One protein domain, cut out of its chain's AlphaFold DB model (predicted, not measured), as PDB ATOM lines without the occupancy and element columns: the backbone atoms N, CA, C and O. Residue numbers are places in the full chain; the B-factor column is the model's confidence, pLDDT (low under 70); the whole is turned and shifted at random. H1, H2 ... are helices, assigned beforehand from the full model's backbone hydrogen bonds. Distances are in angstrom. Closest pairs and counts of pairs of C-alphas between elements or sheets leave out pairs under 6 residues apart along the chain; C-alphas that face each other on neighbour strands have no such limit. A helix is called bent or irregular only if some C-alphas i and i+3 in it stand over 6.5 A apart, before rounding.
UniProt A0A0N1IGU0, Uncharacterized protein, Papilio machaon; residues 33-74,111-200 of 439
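AT A GLANCE: This is residues 33 to 74 and 111 to 200 of the 439 residues of an uncharacterized protein of Papilio machaon (UniProt A0A0N1IGU0). Two long helices, H1 and H2, run side by side in opposite ways as a long stem, and a shorter hairpin, H3 and H4, packs on one end of it, beside residues 41 to 53 of H1 and 146 to 153 of H2. The four make an up-and-down bundle, each helix running against the one before it. The printed part has 132 residues with four named helices, H1 to H4 in order, and no named strand; the class is all helix. It is a loose rod, with a radius of gyration of the C-alphas of 20.1 A and spans of 73 by 24 by 21 A.

HOW THE PARTS SIT: H2, residues 111 to 155, touches H1, residues 40 to 74, at a shallow tilt of 21 degrees, opposite ways; their closest C-alphas, Ser 51 and His 134, are 5.4 A apart. H3, residues 157 to 172, forms a hairpin with H2, the closest C-alphas being Thr 152 and Ile 160 at 6.0 A. H3 and H4, residues 179 to 198, form another, with C-alphas 164 and 189 closest at 6.2 A. H1 touches H4 with residues 48 to 53 alone, C-alphas 52 and 181 being closest at 6.4 A. Every O i to N i+4 pair is within hydrogen-bond range in H1 and H3; in H2 34 of 41 are, in H4 14 of 16.

IN THESE COORDINATES: H2 is 68.6 A long from C-alpha 111 at (0.756, -83.833, -0.187), and irregular, with C-alphas 111 and 114 7.1 A apart. H1 is 51.3 A long from C-alpha 40 at (-0.973, -43.368, -40.024). H3 measures 22.1 A and H4 28.6 A, ending at C-alpha 198 at (-9.343, -21.210, -30.295).

THE WHOLE: The farthest C-alphas, Glu 111 and Arg 200, are 74.2 A apart. Residues 75 to 110 are not printed; C-alphas 74 and 111 are 14.1 A apart across this cut. The link H2 to H3 is tight, and H3 to H4 is short. The pLDDT is under 70 at residues 130 to 131, 175 to 176 and 200.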
ATOM      1  N   PRO A  33     -14.608 -39.236 -42.224       82.44
ATOM      2  CA  PRO A  33     -13.254 -38.758 -42.501       82.44
ATOM      3  C   PRO A  33     -12.848 -39.041 -43.949       82.44
ATOM      4  O   PRO A  33     -13.200 -40.073 -44.522       82.44
ATOM      5  N   VAL A  34     -12.096 -38.109 -44.531       80.62
ATOM      6  CA  VAL A  34     -11.647 -38.186 -45.930       80.62
ATOM      7  C   VAL A  34     -10.513 -39.203 -46.080       80.62
ATOM      8  O   VAL A  34     -10.332 -39.801 -47.142       80.62
ATOM      9  N   SER A  35      -9.741 -39.398 -45.017       78.81
ATOM     10  CA  SER A  35      -8.575 -40.264 -45.010       78.81
ATOM     11  C   SER A  35      -8.985 -41.729 -44.934       78.81
ATOM     12  O   SER A  35      -9.708 -42.155 -44.034       78.81
ATOM     13  N   GLY A  36      -8.491 -42.506 -45.896       73.50
ATOM     14  CA  GLY A  36      -8.703 -43.946 -45.957       73.50
ATOM     15  C   GLY A  36      -7.886 -44.731 -44.917       73.50
ATOM     16  O   GLY A  36      -7.169 -44.147 -44.102       73.50
ATOM     17  N   PRO A  37      -7.937 -46.073 -44.977       72.38
ATOM     18  CA  PRO A  37      -7.217 -46.953 -44.053       72.38
ATOM     19  C   PRO A  37      -5.691 -46.774 -44.077       72.38
ATOM     20  O   PRO A  37      -5.031 -47.198 -43.143       72.38
ATOM     21  N   GLU A  38      -5.128 -46.122 -45.098       78.31
ATOM     22  CA  GLU A  38      -3.686 -45.844 -45.202       78.31
ATOM     23  C   GLU A  38      -3.209 -44.681 -44.310       78.31
ATOM     24  O   GLU A  38      -2.019 -44.364 -44.275       78.31
ATOM     25  N   HIS A  39      -4.113 -44.000 -43.600       83.50
ATOM     26  CA  HIS A  39      -3.732 -42.894 -42.731       83.50
ATOM     27  C   HIS A  39      -2.985 -43.401 -41.479       83.50
ATOM     28  O   HIS A  39      -3.549 -44.204 -40.734       83.50
ATOM     29  N   PRO A  40      -1.794 -42.865 -41.136       84.94
ATOM     30  CA  PRO A  40      -0.973 -43.368 -40.024       84.94
ATOM     31  C   PRO A  40      -1.705 -43.435 -38.677       84.94
ATOM     32  O   PRO A  40      -1.502 -44.342 -37.875       84.94
ATOM     33  N   LEU A  41      -2.595 -42.470 -38.429       87.44
ATOM     34  CA  LEU A  41      -3.395 -42.408 -37.206       87.44
ATOM     35  C   LEU A  41      -4.386 -43.585 -37.091       87.44
ATOM     36  O   LEU A  41      -4.651 -44.034 -35.983       87.44
ATOM     37  N   VAL A  42      -4.903 -44.123 -38.203       86.81
ATOM     38  CA  VAL A  42      -5.835 -45.268 -38.194       86.81
ATOM     39  C   VAL A  42      -5.120 -46.536 -37.730       86.81
ATOM     40  O   VAL A  42      -5.604 -47.216 -36.820       86.81
ATOM     41  N   ASP A  43      -3.934 -46.802 -38.277       87.56
ATOM     42  CA  ASP A  43      -3.108 -47.948 -37.890       87.56
ATOM     43  C   ASP A  43      -2.717 -47.876 -36.411       87.56
ATOM     44  O   ASP A  43      -2.919 -48.837 -35.662       87.56
ATOM     45  N   LEU A  44      -2.249 -46.710 -35.954       88.94
ATOM     46  CA  LEU A  44      -1.892 -46.493 -34.551       88.94
ATOM     47  C   LEU A  44      -3.095 -46.678 -33.620       88.94
ATOM     48  O   LEU A  44      -2.977 -47.346 -32.596       88.94
ATOM     49  N   LEU A  45      -4.274 -46.157 -33.971       89.50
ATOM     50  CA  LEU A  45      -5.480 -46.328 -33.156       89.50
ATOM     51  C   LEU A  45      -5.927 -47.789 -33.058       89.50
ATOM     52  O   LEU A  45      -6.415 -48.202 -32.000       89.50
ATOM     53  N   SER A  46      -5.746 -48.570 -34.125       88.12
ATOM     54  CA  SER A  46      -6.049 -50.003 -34.131       88.12
ATOM     55  C   SER A  46      -5.084 -50.794 -33.234       88.12
ATOM     56  O   SER A  46      -5.528 -51.557 -32.369       88.12
ATOM     57  N   SER A  47      -3.776 -50.527 -33.350       88.81
ATOM     58  CA  SER A  47      -2.728 -51.104 -32.499       88.81
ATOM     59  C   SER A  47      -2.959 -50.748 -31.028       88.81
ATOM     60  O   SER A  47      -2.971 -51.628 -30.161       88.81
ATOM     61  N   PHE A  48      -3.259 -49.479 -30.747       89.31
ATOM     62  CA  PHE A  48      -3.521 -48.982 -29.400       89.31
ATOM     63  C   PHE A  48      -4.738 -49.657 -28.764       89.31
ATOM     64  O   PHE A  48      -4.661 -50.127 -27.629       89.31
ATOM     65  N   ARG A  49      -5.847 -49.777 -29.512       88.94
ATOM     66  CA  ARG A  49      -7.054 -50.481 -29.056       88.94
ATOM     67  C   ARG A  49      -6.754 -51.936 -28.710       88.94
ATOM     68  O   ARG A  49      -7.150 -52.403 -27.645       88.94
ATOM     69  N   SER A  50      -6.071 -52.650 -29.607       88.06
ATOM     70  CA  SER A  50      -5.744 -54.066 -29.402       88.06
ATOM     71  C   SER A  50      -4.834 -54.278 -28.187       88.06
ATOM     72  O   SER A  50      -5.116 -55.143 -27.361       88.06
ATOM     73  N   SER A  51      -3.818 -53.425 -28.022       87.62
ATOM     74  CA  SER A  51      -2.869 -53.483 -26.905       87.62
ATOM     75  C   SER A  51      -3.540 -53.203 -25.563       87.62
ATOM     76  O   SER A  51      -3.320 -53.945 -24.611       87.62
ATOM     77  N   LEU A  52      -4.398 -52.180 -25.478       87.31
ATOM     78  CA  LEU A  52      -5.119 -51.873 -24.236       87.31
ATOM     79  C   LEU A  52      -6.156 -52.941 -23.875       87.31
ATOM     80  O   LEU A  52      -6.283 -53.288 -22.705       87.31
ATOM     81  N   ASN A  53      -6.861 -53.498 -24.860       85.56
ATOM     82  CA  ASN A  53      -7.776 -54.613 -24.613       85.56
ATOM     83  C   ASN A  53      -7.028 -55.866 -24.129       85.56
ATOM     84  O   ASN A  53      -7.523 -56.559 -23.243       85.56
ATOM     85  N   ALA A  54      -5.842 -56.148 -24.681       85.56
ATOM     86  CA  ALA A  54      -4.994 -57.243 -24.217       85.56
ATOM     87  C   ALA A  54      -4.546 -57.024 -22.764       85.56
ATOM     88  O   ALA A  54      -4.741 -57.911 -21.941       85.56
ATOM     89  N   MET A  55      -4.063 -55.822 -22.421       84.38
ATOM     90  CA  MET A  55      -3.677 -55.477 -21.045       84.38
ATOM     91  C   MET A  55      -4.821 -55.659 -20.038       84.38
ATOM     92  O   MET A  55      -4.601 -56.155 -18.936       84.38
ATOM     93  N   ASP A  56      -6.038 -55.247 -20.397       83.81
ATOM     94  CA  ASP A  56      -7.211 -55.365 -19.525       83.81
ATOM     95  C   ASP A  56      -7.615 -56.840 -19.333       83.81
ATOM     96  O   ASP A  56      -7.842 -57.316 -18.217       83.81
ATOM     97  N   HIS A  57      -7.605 -57.622 -20.418       82.62
ATOM     98  CA  HIS A  57      -7.864 -59.058 -20.352       82.62
ATOM     99  C   HIS A  57      -6.803 -59.810 -19.532       82.62
ATOM    100  O   HIS A  57      -7.138 -60.666 -18.712       82.62
ATOM    101  N   GLU A  58      -5.527 -59.464 -19.676       82.75
ATOM    102  CA  GLU A  58      -4.449 -60.009 -18.848       82.75
ATOM    103  C   GLU A  58      -4.619 -59.623 -17.378       82.75
ATOM    104  O   GLU A  58      -4.533 -60.484 -16.504       82.75
ATOM    105  N   GLY A  59      -4.944 -58.358 -17.092       81.25
ATOM    106  CA  GLY A  59      -5.209 -57.880 -15.736       81.25
ATOM    107  C   GLY A  59      -6.343 -58.650 -15.053       81.25
ATOM    108  O   GLY A  59      -6.209 -59.077 -13.900       81.25
ATOM    109  N   THR A  60      -7.441 -58.899 -15.773       83.19
ATOM    110  CA  THR A  60      -8.547 -59.729 -15.265       83.19
ATOM    111  C   THR A  60      -8.137 -61.191 -15.075       83.19
ATOM    112  O   THR A  60      -8.464 -61.776 -14.041       83.19
ATOM    113  N   THR A  61      -7.369 -61.766 -16.003       84.06
ATOM    114  CA  THR A  61      -6.876 -63.152 -15.928       84.06
ATOM    115  C   THR A  61      -5.952 -63.353 -14.727       84.06
ATOM    116  O   THR A  61      -6.163 -64.266 -13.930       84.06
ATOM    117  N   ILE A  62      -4.994 -62.448 -14.521       84.31
ATOM    118  CA  ILE A  62      -4.086 -62.454 -13.368       84.31
ATOM    119  C   ILE A  62      -4.871 -62.314 -12.065       84.31
ATOM    120  O   ILE A  62      -4.635 -63.062 -11.117       84.31
ATOM    121  N   SER A  63      -5.844 -61.401 -12.018       82.50
ATOM    122  CA  SER A  63      -6.699 -61.210 -10.840       82.50
ATOM    123  C   SER A  63      -7.486 -62.481 -10.502       82.50
ATOM    124  O   SER A  63      -7.550 -62.889  -9.340       82.50
ATOM    125  N   GLN A  64      -8.042 -63.160 -11.509       85.56
ATOM    126  CA  GLN A  64      -8.695 -64.458 -11.326       85.56
ATOM    127  C   GLN A  64      -7.705 -65.536 -10.863       85.56
ATOM    128  O   GLN A  64      -8.047 -66.323  -9.978       85.56
ATOM    129  N   GLY A  65      -6.485 -65.549 -11.404       85.62
ATOM    130  CA  GLY A  65      -5.399 -66.430 -10.982       85.62
ATOM    131  C   GLY A  65      -5.036 -66.253  -9.505       85.62
ATOM    132  O   GLY A  65      -4.944 -67.241  -8.777       85.62
ATOM    133  N   PHE A  66      -4.945 -65.009  -9.019       84.25
ATOM    134  CA  PHE A  66      -4.755 -64.712  -7.594       84.25
ATOM    135  C   PHE A  66      -5.910 -65.234  -6.732       84.25
ATOM    136  O   PHE A  66      -5.663 -65.910  -5.734       84.25
ATOM    137  N   ILE A  67      -7.163 -64.994  -7.135       86.81
ATOM    138  CA  ILE A  67      -8.349 -65.491  -6.412       86.81
ATOM    139  C   ILE A  67      -8.351 -67.027  -6.350       86.81
ATOM    140  O   ILE A  67      -8.707 -67.622  -5.329       86.81
ATOM    141  N   GLN A  68      -7.975 -67.698  -7.441       84.31
ATOM    142  CA  GLN A  68      -7.878 -69.156  -7.477       84.31
ATOM    143  C   GLN A  68      -6.739 -69.672  -6.601       84.31
ATOM    144  O   GLN A  68      -6.937 -70.660  -5.891       84.31
ATOM    145  N   GLU A  69      -5.580 -69.013  -6.614       85.44
ATOM    146  CA  GLU A  69      -4.437 -69.408  -5.794       85.44
ATOM    147  C   GLU A  69      -4.702 -69.196  -4.297       85.44
ATOM    148  O   GLU A  69      -4.359 -70.050  -3.481       85.44
ATOM    149  N   GLU A  70      -5.403 -68.129  -3.916       84.75
ATOM    150  CA  GLU A  70      -5.842 -67.902  -2.535       84.75
ATOM    151  C   GLU A  70      -6.796 -69.010  -2.053       84.75
ATOM    152  O   GLU A  70      -6.578 -69.621  -0.999       84.75
ATOM    153  N   LYS A  71      -7.802 -69.364  -2.867       84.94
ATOM    154  CA  LYS A  71      -8.702 -70.501  -2.593       84.94
ATOM    155  C   LYS A  71      -7.923 -71.814  -2.487       84.94
ATOM    156  O   LYS A  71      -8.131 -72.588  -1.556       84.94
ATOM    157  N   SER A  72      -6.995 -72.049  -3.407       82.88
ATOM    158  CA  SER A  72      -6.075 -73.194  -3.451       82.88
ATOM    159  C   SER A  72      -5.249 -73.319  -2.165       82.88
ATOM    160  O   SER A  72      -5.195 -74.396  -1.566       82.88
ATOM    161  N   ARG A  73      -4.689 -72.209  -1.674       83.06
ATOM    162  CA  ARG A  73      -3.900 -72.167  -0.435       83.06
ATOM    163  C   ARG A  73      -4.723 -72.388   0.819       83.06
ATOM    164  O   ARG A  73      -4.235 -73.042   1.740       83.06
ATOM    165  N   SER A  74      -5.968 -71.919   0.852       80.81
ATOM    166  CA  SER A  74      -6.869 -72.196   1.978       80.81
ATOM    167  C   SER A  74      -7.111 -73.703   2.178       80.81
ATOM    168  O   SER A  74      -7.244 -74.163   3.307       80.81
ATOM    169  N   GLU A 111       0.967 -83.254   1.147       86.25
ATOM    170  CA  GLU A 111       0.756 -83.833  -0.187       86.25
ATOM    171  C   GLU A 111       0.286 -82.806  -1.232       86.25
ATOM    172  O   GLU A 111       0.554 -82.960  -2.422       86.25
ATOM    173  N   LYS A 112      -0.384 -81.726  -0.807       81.62
ATOM    174  CA  LYS A 112      -0.901 -80.677  -1.705       81.62
ATOM    175  C   LYS A 112       0.101 -79.551  -1.980       81.62
ATOM    176  O   LYS A 112      -0.125 -78.745  -2.883       81.62
ATOM    177  N   ILE A 113       1.212 -79.500  -1.241       82.69
ATOM    178  CA  ILE A 113       2.226 -78.439  -1.350       82.69
ATOM    179  C   ILE A 113       2.864 -78.369  -2.750       82.69
ATOM    180  O   ILE A 113       2.959 -77.261  -3.282       82.69
ATOM    181  N   PRO A 114       3.270 -79.485  -3.395       87.44
ATOM    182  CA  PRO A 114       3.889 -79.421  -4.722       87.44
ATOM    183  C   PRO A 114       2.960 -78.817  -5.781       87.44
ATOM    184  O   PRO A 114       3.389 -77.993  -6.586       87.44
ATOM    185  N   ALA A 115       1.673 -79.168  -5.742       82.75
ATOM    186  CA  ALA A 115       0.680 -78.630  -6.666       82.75
ATOM    187  C   ALA A 115       0.437 -77.128  -6.444       82.75
ATOM    188  O   ALA A 115       0.357 -76.376  -7.413       82.75
ATOM    189  N   ALA A 116       0.361 -76.676  -5.186       79.44
ATOM    190  CA  ALA A 116       0.236 -75.252  -4.863       79.44
ATOM    191  C   ALA A 116       1.466 -74.451  -5.325       79.44
ATOM    192  O   ALA A 116       1.338 -73.369  -5.892       79.44
ATOM    193  N   ARG A 117       2.671 -75.011  -5.166       86.00
ATOM    194  CA  ARG A 117       3.910 -74.382  -5.638       86.00
ATOM    195  C   ARG A 117       3.925 -74.197  -7.157       86.00
ATOM    196  O   ARG A 117       4.237 -73.105  -7.618       86.00
ATOM    197  N   LEU A 118       3.546 -75.223  -7.920       86.75
ATOM    198  CA  LEU A 118       3.485 -75.138  -9.384       86.75
ATOM    199  C   LEU A 118       2.470 -74.091  -9.869       86.75
ATOM    200  O   LEU A 118       2.742 -73.395 -10.845       86.75
ATOM    201  N   ARG A 119       1.326 -73.945  -9.185       83.06
ATOM    202  CA  ARG A 119       0.340 -72.892  -9.497       83.06
ATOM    203  C   ARG A 119       0.900 -71.498  -9.258       83.06
ATOM    204  O   ARG A 119       0.762 -70.640 -10.121       83.06
ATOM    205  N   LEU A 120       1.575 -71.290  -8.129       84.38
ATOM    206  CA  LEU A 120       2.211 -70.011  -7.827       84.38
ATOM    207  C   LEU A 120       3.322 -69.671  -8.836       84.38
ATOM    208  O   LEU A 120       3.425 -68.530  -9.272       84.38
ATOM    209  N   GLU A 121       4.136 -70.653  -9.231       87.12
ATOM    210  CA  GLU A 121       5.193 -70.483 -10.239       87.12
ATOM    211  C   GLU A 121       4.631 -70.231 -11.651       87.12
ATOM    212  O   GLU A 121       5.261 -69.540 -12.454       87.12
ATOM    213  N   ALA A 122       3.454 -70.770 -11.981       84.19
ATOM    214  CA  ALA A 122       2.740 -70.438 -13.214       84.19
ATOM    215  C   ALA A 122       2.214 -68.995 -13.180       84.19
ATOM    216  O   ALA A 122       2.549 -68.217 -14.069       84.19
ATOM    217  N   LEU A 123       1.515 -68.611 -12.105       83.38
ATOM    218  CA  LEU A 123       0.995 -67.251 -11.921       83.38
ATOM    219  C   LEU A 123       2.119 -66.202 -11.943       83.38
ATOM    220  O   LEU A 123       1.980 -65.147 -12.551       83.38
ATOM    221  N   ALA A 124       3.267 -66.499 -11.327       82.12
ATOM    222  CA  ALA A 124       4.425 -65.604 -11.329       82.12
ATOM    223  C   ALA A 124       4.998 -65.367 -12.738       82.12
ATOM    224  O   ALA A 124       5.410 -64.249 -13.046       82.12
ATOM    225  N   ARG A 125       5.008 -66.393 -13.601       81.88
ATOM    226  CA  ARG A 125       5.441 -66.254 -15.001       81.88
ATOM    227  C   ARG A 125       4.438 -65.454 -15.825       81.88
ATOM    228  O   ARG A 125       4.851 -64.550 -16.540       81.88
ATOM    229  N   GLU A 126       3.143 -65.723 -15.661       77.62
ATOM    230  CA  GLU A 126       2.073 -64.969 -16.331       77.62
ATOM    231  C   GLU A 126       2.153 -63.474 -16.004       77.62
ATOM    232  O   GLU A 126       2.103 -62.645 -16.910       77.62
ATOM    233  N   VAL A 127       2.380 -63.113 -14.736       74.69
ATOM    234  CA  VAL A 127       2.594 -61.717 -14.309       74.69
ATOM    235  C   VAL A 127       3.841 -61.098 -14.955       74.69
ATOM    236  O   VAL A 127       3.830 -59.923 -15.316       74.69
ATOM    237  N   GLN A 128       4.924 -61.865 -15.104       75.75
ATOM    238  CA  GLN A 128       6.185 -61.358 -15.649       75.75
ATOM    239  C   GLN A 128       6.118 -61.111 -17.167       75.75
ATOM    240  O   GLN A 128       6.688 -60.130 -17.652       75.75
ATOM    241  N   GLU A 129       5.442 -61.987 -17.912       70.75
ATOM    242  CA  GLU A 129       5.357 -61.925 -19.378       70.75
ATOM    243  C   GLU A 129       4.276 -60.946 -19.868       70.75
ATOM    244  O   GLU A 129       4.552 -60.143 -20.763       70.75
ATOM    245  N   SER A 130       3.094 -60.946 -19.242       66.00
ATOM    246  CA  SER A 130       1.967 -60.055 -19.591       66.00
ATOM    247  C   SER A 130       2.321 -58.569 -19.472       66.00
ATOM    248  O   SER A 130       2.128 -57.770 -20.389       66.00
ATOM    249  N   TYR A 131       2.928 -58.191 -18.346       66.31
ATOM    250  CA  TYR A 131       3.155 -56.794 -17.999       66.31
ATOM    251  C   TYR A 131       4.103 -56.088 -18.982       66.31
ATOM    252  O   TYR A 131       3.931 -54.907 -19.261       66.31
ATOM    253  N   CYS A 132       5.097 -56.781 -19.545       72.00
ATOM    254  CA  CYS A 132       6.169 -56.105 -20.280       72.00
ATOM    255  C   CYS A 132       5.838 -55.826 -21.755       72.00
ATOM    256  O   CYS A 132       6.219 -54.774 -22.269       72.00
ATOM    257  N   HIS A 133       5.156 -56.737 -22.457       79.94
ATOM    258  CA  HIS A 133       4.994 -56.611 -23.910       79.94
ATOM    259  C   HIS A 133       3.872 -55.639 -24.301       79.94
ATOM    260  O   HIS A 133       4.124 -54.663 -25.011       79.94
ATOM    261  N   HIS A 134       2.646 -55.857 -23.820       82.81
ATOM    262  CA  HIS A 134       1.500 -55.037 -24.226       82.81
ATOM    263  C   HIS A 134       1.574 -53.605 -23.692       82.81
ATOM    264  O   HIS A 134       1.174 -52.676 -24.391       82.81
ATOM    265  N   GLN A 135       2.174 -53.401 -22.516       80.12
ATOM    266  CA  GLN A 135       2.431 -52.058 -21.990       80.12
ATOM    267  C   GLN A 135       3.472 -51.307 -22.804       80.12
ATOM    268  O   GLN A 135       3.285 -50.125 -23.081       80.12
ATOM    269  N   HIS A 136       4.550 -51.982 -23.211       80.88
ATOM    270  CA  HIS A 136       5.553 -51.368 -24.069       80.88
ATOM    271  C   HIS A 136       4.936 -50.955 -25.409       80.88
ATOM    272  O   HIS A 136       5.091 -49.809 -25.823       80.88
ATOM    273  N   THR A 137       4.167 -51.845 -26.040       85.25
ATOM    274  CA  THR A 137       3.477 -51.550 -27.303       85.25
ATOM    275  C   THR A 137       2.477 -50.402 -27.144       85.25
ATOM    276  O   THR A 137       2.526 -49.447 -27.920       85.25
ATOM    277  N   ALA A 138       1.636 -50.422 -26.101       85.38
ATOM    278  CA  ALA A 138       0.687 -49.345 -25.824       85.38
ATOM    279  C   ALA A 138       1.392 -48.001 -25.585       85.38
ATOM    280  O   ALA A 138       0.958 -46.990 -26.129       85.38
ATOM    281  N   LEU A 139       2.494 -47.985 -24.829       82.56
ATOM    282  CA  LEU A 139       3.265 -46.776 -24.534       82.56
ATOM    283  C   LEU A 139       3.964 -46.219 -25.778       82.56
ATOM    284  O   LEU A 139       3.927 -45.014 -26.012       82.56
ATOM    285  N   MET A 140       4.547 -47.085 -26.609       86.50
ATOM    286  CA  MET A 140       5.154 -46.673 -27.876       86.50
ATOM    287  C   MET A 140       4.110 -46.114 -28.843       86.50
ATOM    288  O   MET A 140       4.336 -45.067 -29.444       86.50
ATOM    289  N   THR A 141       2.951 -46.767 -28.963       85.75
ATOM    290  CA  THR A 141       1.851 -46.261 -29.794       85.75
ATOM    291  C   THR A 141       1.296 -44.945 -29.243       85.75
ATOM    292  O   THR A 141       1.017 -44.033 -30.013       85.75
ATOM    293  N   TYR A 142       1.199 -44.799 -27.918       84.12
ATOM    294  CA  TYR A 142       0.785 -43.554 -27.267       84.12
ATOM    295  C   TYR A 142       1.742 -42.401 -27.605       84.12
ATOM    296  O   TYR A 142       1.293 -41.349 -28.054       84.12
ATOM    297  N   TYR A 143       3.052 -42.628 -27.484       81.50
ATOM    298  CA  TYR A 143       4.086 -41.655 -27.849       81.50
ATOM    299  C   TYR A 143       4.003 -41.249 -29.331       81.50
ATOM    300  O   TYR A 143       4.020 -40.067 -29.662       81.50
ATOM    301  N   GLN A 144       3.827 -42.221 -30.230       84.00
ATOM    302  CA  GLN A 144       3.691 -41.965 -31.668       84.00
ATOM    303  C   GLN A 144       2.423 -41.174 -32.017       84.00
ATOM    304  O   GLN A 144       2.468 -40.306 -32.888       84.00
ATOM    305  N   ILE A 145       1.299 -41.449 -31.344       84.62
ATOM    306  CA  ILE A 145       0.068 -40.667 -31.514       84.62
ATOM    307  C   ILE A 145       0.277 -39.240 -31.006       84.62
ATOM    308  O   ILE A 145      -0.139 -38.304 -31.684       84.62
ATOM    309  N   GLU A 146       0.926 -39.049 -29.856       83.00
ATOM    310  CA  GLU A 146       1.211 -37.709 -29.331       83.00
ATOM    311  C   GLU A 146       2.117 -36.902 -30.263       83.00
ATOM    312  O   GLU A 146       1.794 -35.749 -30.551       83.00
ATOM    313  N   ASP A 147       3.177 -37.506 -30.801       80.94
ATOM    314  CA  ASP A 147       4.046 -36.865 -31.791       80.94
ATOM    315  C   ASP A 147       3.255 -36.484 -33.052       80.94
ATOM    316  O   ASP A 147       3.339 -35.350 -33.527       80.94
ATOM    317  N   LEU A 148       2.425 -37.394 -33.571       84.50
ATOM    318  CA  LEU A 148       1.601 -37.141 -34.754       84.50
ATOM    319  C   LEU A 148       0.582 -36.016 -34.508       84.50
ATOM    320  O   LEU A 148       0.442 -35.111 -35.331       84.50
ATOM    321  N   VAL A 149      -0.097 -36.030 -33.359       81.62
ATOM    322  CA  VAL A 149      -1.034 -34.982 -32.927       81.62
ATOM    323  C   VAL A 149      -0.312 -33.647 -32.771       81.62
ATOM    324  O   VAL A 149      -0.814 -32.618 -33.225       81.62
ATOM    325  N   TYR A 150       0.879 -33.647 -32.176       79.81
ATOM    326  CA  TYR A 150       1.693 -32.449 -32.013       79.81
ATOM    327  C   TYR A 150       2.087 -31.844 -33.365       79.81
ATOM    328  O   TYR A 150       1.922 -30.638 -33.556       79.81
ATOM    329  N   MET A 151       2.515 -32.666 -34.328       82.00
ATOM    330  CA  MET A 151       2.802 -32.208 -35.694       82.00
ATOM    331  C   MET A 151       1.543 -31.675 -36.391       82.00
ATOM    332  O   MET A 151       1.583 -30.609 -37.001       82.00
ATOM    333  N   THR A 152       0.403 -32.346 -36.213       83.12
ATOM    334  CA  THR A 152      -0.898 -31.932 -36.777       83.12
ATOM    335  C   THR A 152      -1.358 -30.571 -36.239       83.12
ATOM    336  O   THR A 152      -1.944 -29.754 -36.947       83.12
ATOM    337  N   ILE A 153      -1.074 -30.276 -34.967       81.38
ATOM    338  CA  ILE A 153      -1.381 -28.971 -34.364       81.38
ATOM    339  C   ILE A 153      -0.575 -27.835 -35.022       81.38
ATOM    340  O   ILE A 153      -1.011 -26.678 -34.977       81.38
ATOM    341  N   GLN A 154       0.584 -28.142 -35.616       80.25
ATOM    342  CA  GLN A 154       1.473 -27.168 -36.257       80.25
ATOM    343  C   GLN A 154       1.186 -26.951 -37.749       80.25
ATOM    344  O   GLN A 154       1.497 -25.875 -38.258       80.25
ATOM    345  N   SER A 155       0.603 -27.928 -38.444       76.62
ATOM    346  CA  SER A 155       0.432 -27.921 -39.902       76.62
ATOM    347  C   SER A 155      -0.763 -27.091 -40.389       76.62
ATOM    348  O   SER A 155      -0.597 -26.235 -41.259       76.62
ATOM    349  N   GLY A 156      -1.965 -27.270 -39.820       80.56
ATOM    350  CA  GLY A 156      -3.139 -26.470 -40.197       80.56
ATOM    351  C   GLY A 156      -4.498 -26.977 -39.699       80.56
ATOM    352  O   GLY A 156      -4.662 -28.125 -39.302       80.56
ATOM    353  N   MET A 157      -5.523 -26.116 -39.753       83.25
ATOM    354  CA  MET A 157      -6.864 -26.427 -39.218       83.25
ATOM    355  C   MET A 157      -7.585 -27.557 -39.964       83.25
ATOM    356  O   MET A 157      -8.360 -28.280 -39.345       83.25
ATOM    357  N   GLY A 158      -7.332 -27.732 -41.265       84.19
ATOM    358  CA  GLY A 158      -7.909 -28.834 -42.044       84.19
ATOM    359  C   GLY A 158      -7.438 -30.203 -41.553       84.19
ATOM    360  O   GLY A 158      -8.255 -31.091 -41.336       84.19
ATOM    361  N   GLU A 159      -6.141 -30.340 -41.277       84.62
ATOM    362  CA  GLU A 159      -5.560 -31.579 -40.748       84.62
ATOM    363  C   GLU A 159      -6.011 -31.843 -39.307       84.62
ATOM    364  O   GLU A 159      -6.299 -32.981 -38.946       84.62
ATOM    365  N   ILE A 160      -6.183 -30.789 -38.498       87.31
ATOM    366  CA  ILE A 160      -6.767 -30.917 -37.157       87.31
ATOM    367  C   ILE A 160      -8.204 -31.451 -37.234       87.31
ATOM    368  O   ILE A 160      -8.564 -32.329 -36.451       87.31
ATOM    369  N   ARG A 161      -9.036 -30.945 -38.159       88.69
ATOM    370  CA  ARG A 161     -10.412 -31.449 -38.353       88.69
ATOM    371  C   ARG A 161     -10.413 -32.915 -38.764       88.69
ATOM    372  O   ARG A 161     -11.217 -33.682 -38.243       88.69
ATOM    373  N   GLU A 162      -9.501 -33.296 -39.646       89.06
ATOM    374  CA  GLU A 162      -9.386 -34.667 -40.129       89.06
ATOM    375  C   GLU A 162      -8.939 -35.634 -39.022       89.06
ATOM    376  O   GLU A 162      -9.630 -36.613 -38.738       89.06
ATOM    377  N   ALA A 163      -7.853 -35.315 -38.311       87.94
ATOM    378  CA  ALA A 163      -7.383 -36.107 -37.176       87.94
ATOM    379  C   ALA A 163      -8.455 -36.227 -36.083       87.94
ATOM    380  O   ALA A 163      -8.632 -37.290 -35.481       87.94
ATOM    381  N   LEU A 164      -9.214 -35.152 -35.849       88.62
ATOM    382  CA  LEU A 164     -10.321 -35.173 -34.907       88.62
ATOM    383  C   LEU A 164     -11.475 -36.066 -35.382       88.62
ATOM    384  O   LEU A 164     -12.027 -36.800 -34.568       88.62
ATOM    385  N   SER A 165     -11.820 -36.042 -36.672       88.81
ATOM    386  CA  SER A 165     -12.842 -36.923 -37.252       88.81
ATOM    387  C   SER A 165     -12.478 -38.398 -37.052       88.81
ATOM    388  O   SER A 165     -13.298 -39.173 -36.555       88.81
ATOM    389  N   LEU A 166     -11.218 -38.767 -37.311       88.94
ATOM    390  CA  LEU A 166     -10.700 -40.124 -37.095       88.94
ATOM    391  C   LEU A 166     -10.761 -40.548 -35.618       88.94
ATOM    392  O   LEU A 166     -11.234 -41.642 -35.303       88.94
ATOM    393  N   LEU A 167     -10.340 -39.680 -34.691       88.50
ATOM    394  CA  LEU A 167     -10.409 -39.957 -33.250       88.50
ATOM    395  C   LEU A 167     -11.852 -40.087 -32.747       88.50
ATOM    396  O   LEU A 167     -12.157 -40.986 -31.963       88.50
ATOM    397  N   LEU A 168     -12.755 -39.219 -33.212       85.00
ATOM    398  CA  LEU A 168     -14.175 -39.263 -32.862       85.00
ATOM    399  C   LEU A 168     -14.867 -40.490 -33.458       85.00
ATOM    400  O   LEU A 168     -15.747 -41.064 -32.817       85.00
ATOM    401  N   GLN A 169     -14.460 -40.943 -34.643       83.44
ATOM    402  CA  GLN A 169     -14.927 -42.207 -35.201       83.44
ATOM    403  C   GLN A 169     -14.427 -43.400 -34.376       83.44
ATOM    404  O   GLN A 169     -15.214 -44.289 -34.052       83.44
ATOM    405  N   ALA A 170     -13.154 -43.414 -33.976       83.69
ATOM    406  CA  ALA A 170     -12.611 -44.468 -33.120       83.69
ATOM    407  C   ALA A 170     -13.311 -44.523 -31.753       83.69
ATOM    408  O   ALA A 170     -13.619 -45.610 -31.262       83.69
ATOM    409  N   MET A 171     -13.638 -43.361 -31.177       79.75
ATOM    410  CA  MET A 171     -14.465 -43.272 -29.973       79.75
ATOM    411  C   MET A 171     -15.878 -43.815 -30.193       79.75
ATOM    412  O   MET A 171     -16.354 -44.593 -29.367       79.75
ATOM    413  N   ARG A 172     -16.536 -43.477 -31.309       76.44
ATOM    414  CA  ARG A 172     -17.863 -44.018 -31.648       76.44
ATOM    415  C   ARG A 172     -17.842 -45.548 -31.720       76.44
ATOM    416  O   ARG A 172     -18.747 -46.201 -31.225       76.44
ATOM    417  N   LEU A 173     -16.783 -46.127 -32.281       75.38
ATOM    418  CA  LEU A 173     -16.622 -47.578 -32.440       75.38
ATOM    419  C   LEU A 173     -16.080 -48.293 -31.182       75.38
ATOM    420  O   LEU A 173     -15.748 -49.484 -31.246       75.38
ATOM    421  N   SER A 174     -15.953 -47.591 -30.050       71.88
ATOM    422  CA  SER A 174     -15.360 -48.110 -28.808       71.88
ATOM    423  C   SER A 174     -16.350 -48.815 -27.869       71.88
ATOM    424  O   SER A 174     -15.978 -49.175 -26.756       71.88
ATOM    425  N   ASP A 175     -17.580 -49.086 -28.315       59.75
ATOM    426  CA  ASP A 175     -18.674 -49.615 -27.480       59.75
ATOM    427  C   ASP A 175     -18.422 -50.978 -26.815       59.75
ATOM    428  O   ASP A 175     -19.129 -51.332 -25.875       59.75
ATOM    429  N   GLY A 176     -17.388 -51.709 -27.236       59.59
ATOM    430  CA  GLY A 176     -16.918 -52.948 -26.600       59.59
ATOM    431  C   GLY A 176     -15.433 -52.935 -26.225       59.59
ATOM    432  O   GLY A 176     -14.842 -53.995 -26.057       59.59
ATOM    433  N   ALA A 177     -14.793 -51.762 -26.190       70.31
ATOM    434  CA  ALA A 177     -13.395 -51.612 -25.786       70.31
ATOM    435  C   ALA A 177     -13.276 -51.231 -24.299       70.31
ATOM    436  O   ALA A 177     -14.237 -50.741 -23.698       70.31
ATOM    437  N   SER A 178     -12.083 -51.435 -23.730       71.75
ATOM    438  CA  SER A 178     -11.772 -51.073 -22.342       71.75
ATOM    439  C   SER A 178     -12.044 -49.586 -22.062       71.75
ATOM    440  O   SER A 178     -11.782 -48.719 -22.904       71.75
ATOM    441  N   GLU A 179     -12.525 -49.256 -20.860       74.19
ATOM    442  CA  GLU A 179     -12.775 -47.865 -20.450       74.19
ATOM    443  C   GLU A 179     -11.509 -47.004 -20.535       74.19
ATOM    444  O   GLU A 179     -11.567 -45.838 -20.937       74.19
ATOM    445  N   VAL A 180     -10.344 -47.601 -20.265       79.00
ATOM    446  CA  VAL A 180      -9.031 -46.945 -20.341       79.00
ATOM    447  C   VAL A 180      -8.732 -46.441 -21.758       79.00
ATOM    448  O   VAL A 180      -8.183 -45.347 -21.923       79.00
ATOM    449  N   TYR A 181      -9.141 -47.190 -22.787       82.56
ATOM    450  CA  TYR A 181      -9.002 -46.773 -24.185       82.56
ATOM    451  C   TYR A 181      -9.851 -45.529 -24.464       82.56
ATOM    452  O   TYR A 181      -9.333 -44.534 -24.970       82.56
ATOM    453  N   SER A 182     -11.120 -45.533 -24.045       78.50
ATOM    454  CA  SER A 182     -12.019 -44.388 -24.238       78.50
ATOM    455  C   SER A 182     -11.530 -43.120 -23.519       78.50
ATOM    456  O   SER A 182     -11.510 -42.039 -24.111       78.50
ATOM    457  N   ALA A 183     -11.036 -43.256 -22.283       79.12
ATOM    458  CA  ALA A 183     -10.482 -42.150 -21.506       79.12
ATOM    459  C   ALA A 183      -9.195 -41.582 -22.129       79.12
ATOM    460  O   ALA A 183      -8.946 -40.378 -22.050       79.12
ATOM    461  N   SER A 184      -8.385 -42.432 -22.762       83.88
ATOM    462  CA  SER A 184      -7.161 -42.016 -23.454       83.88
ATOM    463  C   SER A 184      -7.479 -41.243 -24.735       83.88
ATOM    464  O   SER A 184      -6.970 -40.136 -24.910       83.88
ATOM    465  N   LEU A 185      -8.397 -41.747 -25.572       85.12
ATOM    466  CA  LEU A 185      -8.861 -41.035 -26.773       85.12
ATOM    467  C   LEU A 185      -9.440 -39.658 -26.439       85.12
ATOM    468  O   LEU A 185      -9.152 -38.672 -27.122       85.12
ATOM    469  N   GLN A 186     -10.205 -39.575 -25.348       81.19
ATOM    470  CA  GLN A 186     -10.807 -38.328 -24.893       81.19
ATOM    471  C   GLN A 186      -9.762 -37.228 -24.659       81.19
ATOM    472  O   GLN A 186     -10.027 -36.067 -24.966       81.19
ATOM    473  N   ARG A 187      -8.568 -37.555 -24.145       81.62
ATOM    474  CA  ARG A 187      -7.510 -36.558 -23.897       81.62
ATOM    475  C   ARG A 187      -7.062 -35.882 -25.190       81.62
ATOM    476  O   ARG A 187      -6.971 -34.654 -25.239       81.62
ATOM    477  N   TRP A 188      -6.835 -36.667 -26.238       85.38
ATOM    478  CA  TRP A 188      -6.401 -36.153 -27.537       85.38
ATOM    479  C   TRP A 188      -7.509 -35.381 -28.247       85.38
ATOM    480  O   TRP A 188      -7.266 -34.294 -28.771       85.38
ATOM    481  N   VAL A 189      -8.746 -35.880 -28.179       86.50
ATOM    482  CA  VAL A 189      -9.923 -35.178 -28.700       86.50
ATOM    483  C   VAL A 189     -10.099 -33.817 -28.027       86.50
ATOM    484  O   VAL A 189     -10.301 -32.823 -28.717       86.50
ATOM    485  N   VAL A 190      -9.963 -33.737 -26.699       80.69
ATOM    486  CA  VAL A 190     -10.038 -32.469 -25.954       80.69
ATOM    487  C   VAL A 190      -8.949 -31.497 -26.412       80.69
ATOM    488  O   VAL A 190      -9.245 -30.326 -26.644       80.69
ATOM    489  N   ALA A 191      -7.708 -31.965 -26.569       80.44
ATOM    490  CA  ALA A 191      -6.590 -31.123 -26.991       80.44
ATOM    491  C   ALA A 191      -6.798 -30.544 -28.402       80.44
ATOM    492  O   ALA A 191      -6.687 -29.330 -28.606       80.44
ATOM    493  N   LEU A 192      -7.160 -31.394 -29.366       83.88
ATOM    494  CA  LEU A 192      -7.396 -30.985 -30.751       83.88
ATOM    495  C   LEU A 192      -8.643 -30.103 -30.889       83.88
ATOM    496  O   LEU A 192      -8.602 -29.077 -31.568       83.88
ATOM    497  N   ALA A 193      -9.733 -30.442 -30.200       83.06
ATOM    498  CA  ALA A 193     -10.947 -29.638 -30.218       83.06
ATOM    499  C   ALA A 193     -10.734 -28.261 -29.570       83.06
ATOM    500  O   ALA A 193     -11.207 -27.257 -30.101       83.06
ATOM    501  N   ALA A 194      -9.962 -28.174 -28.480       79.81
ATOM    502  CA  ALA A 194      -9.586 -26.894 -27.881       79.81
ATOM    503  C   ALA A 194      -8.769 -26.030 -28.856       79.81
ATOM    504  O   ALA A 194      -9.014 -24.825 -28.971       79.81
ATOM    505  N   LYS A 195      -7.837 -26.638 -29.601       81.44
ATOM    506  CA  LYS A 195      -7.061 -25.938 -30.632       81.44
ATOM    507  C   LYS A 195      -7.949 -25.429 -31.771       81.44
ATOM    508  O   LYS A 195      -7.783 -24.282 -32.187       81.44
ATOM    509  N   LEU A 196      -8.903 -26.240 -32.231       81.62
ATOM    510  CA  LEU A 196      -9.896 -25.858 -33.240       81.62
ATOM    511  C   LEU A 196     -10.748 -24.676 -32.772       81.62
ATOM    512  O   LEU A 196     -10.864 -23.673 -33.475       81.62
ATOM    513  N   LEU A 197     -11.295 -24.755 -31.560       75.56
ATOM    514  CA  LEU A 197     -12.176 -23.729 -31.001       75.56
ATOM    515  C   LEU A 197     -11.455 -22.415 -30.677       75.56
ATOM    516  O   LEU A 197     -12.093 -21.362 -30.668       75.56
ATOM    517  N   TYR A 198     -10.131 -22.432 -30.485       74.62
ATOM    518  CA  TYR A 198      -9.343 -21.210 -30.295       74.62
ATOM    519  C   TYR A 198      -9.476 -20.229 -31.473       74.62
ATOM    520  O   TYR A 198      -9.409 -19.018 -31.276       74.62
ATOM    521  N   THR A 199      -9.732 -20.733 -32.685       70.88
ATOM    522  CA  THR A 199      -9.946 -19.900 -33.884       70.88
ATOM    523  C   THR A 199     -11.237 -19.084 -33.857       70.88
ATOM    524  O   THR A 199     -11.379 -18.166 -34.660       70.88
ATOM    525  N   ARG A 200     -12.167 -19.392 -32.938       69.88
ATOM    526  CA  ARG A 200     -13.499 -18.770 -32.825       69.88
ATOM    527  C   ARG A 200     -14.347 -18.857 -34.104       69.88
ATOM    528  O   ARG A 200     -15.286 -18.081 -34.265       69.88
TER     529      ARG A 200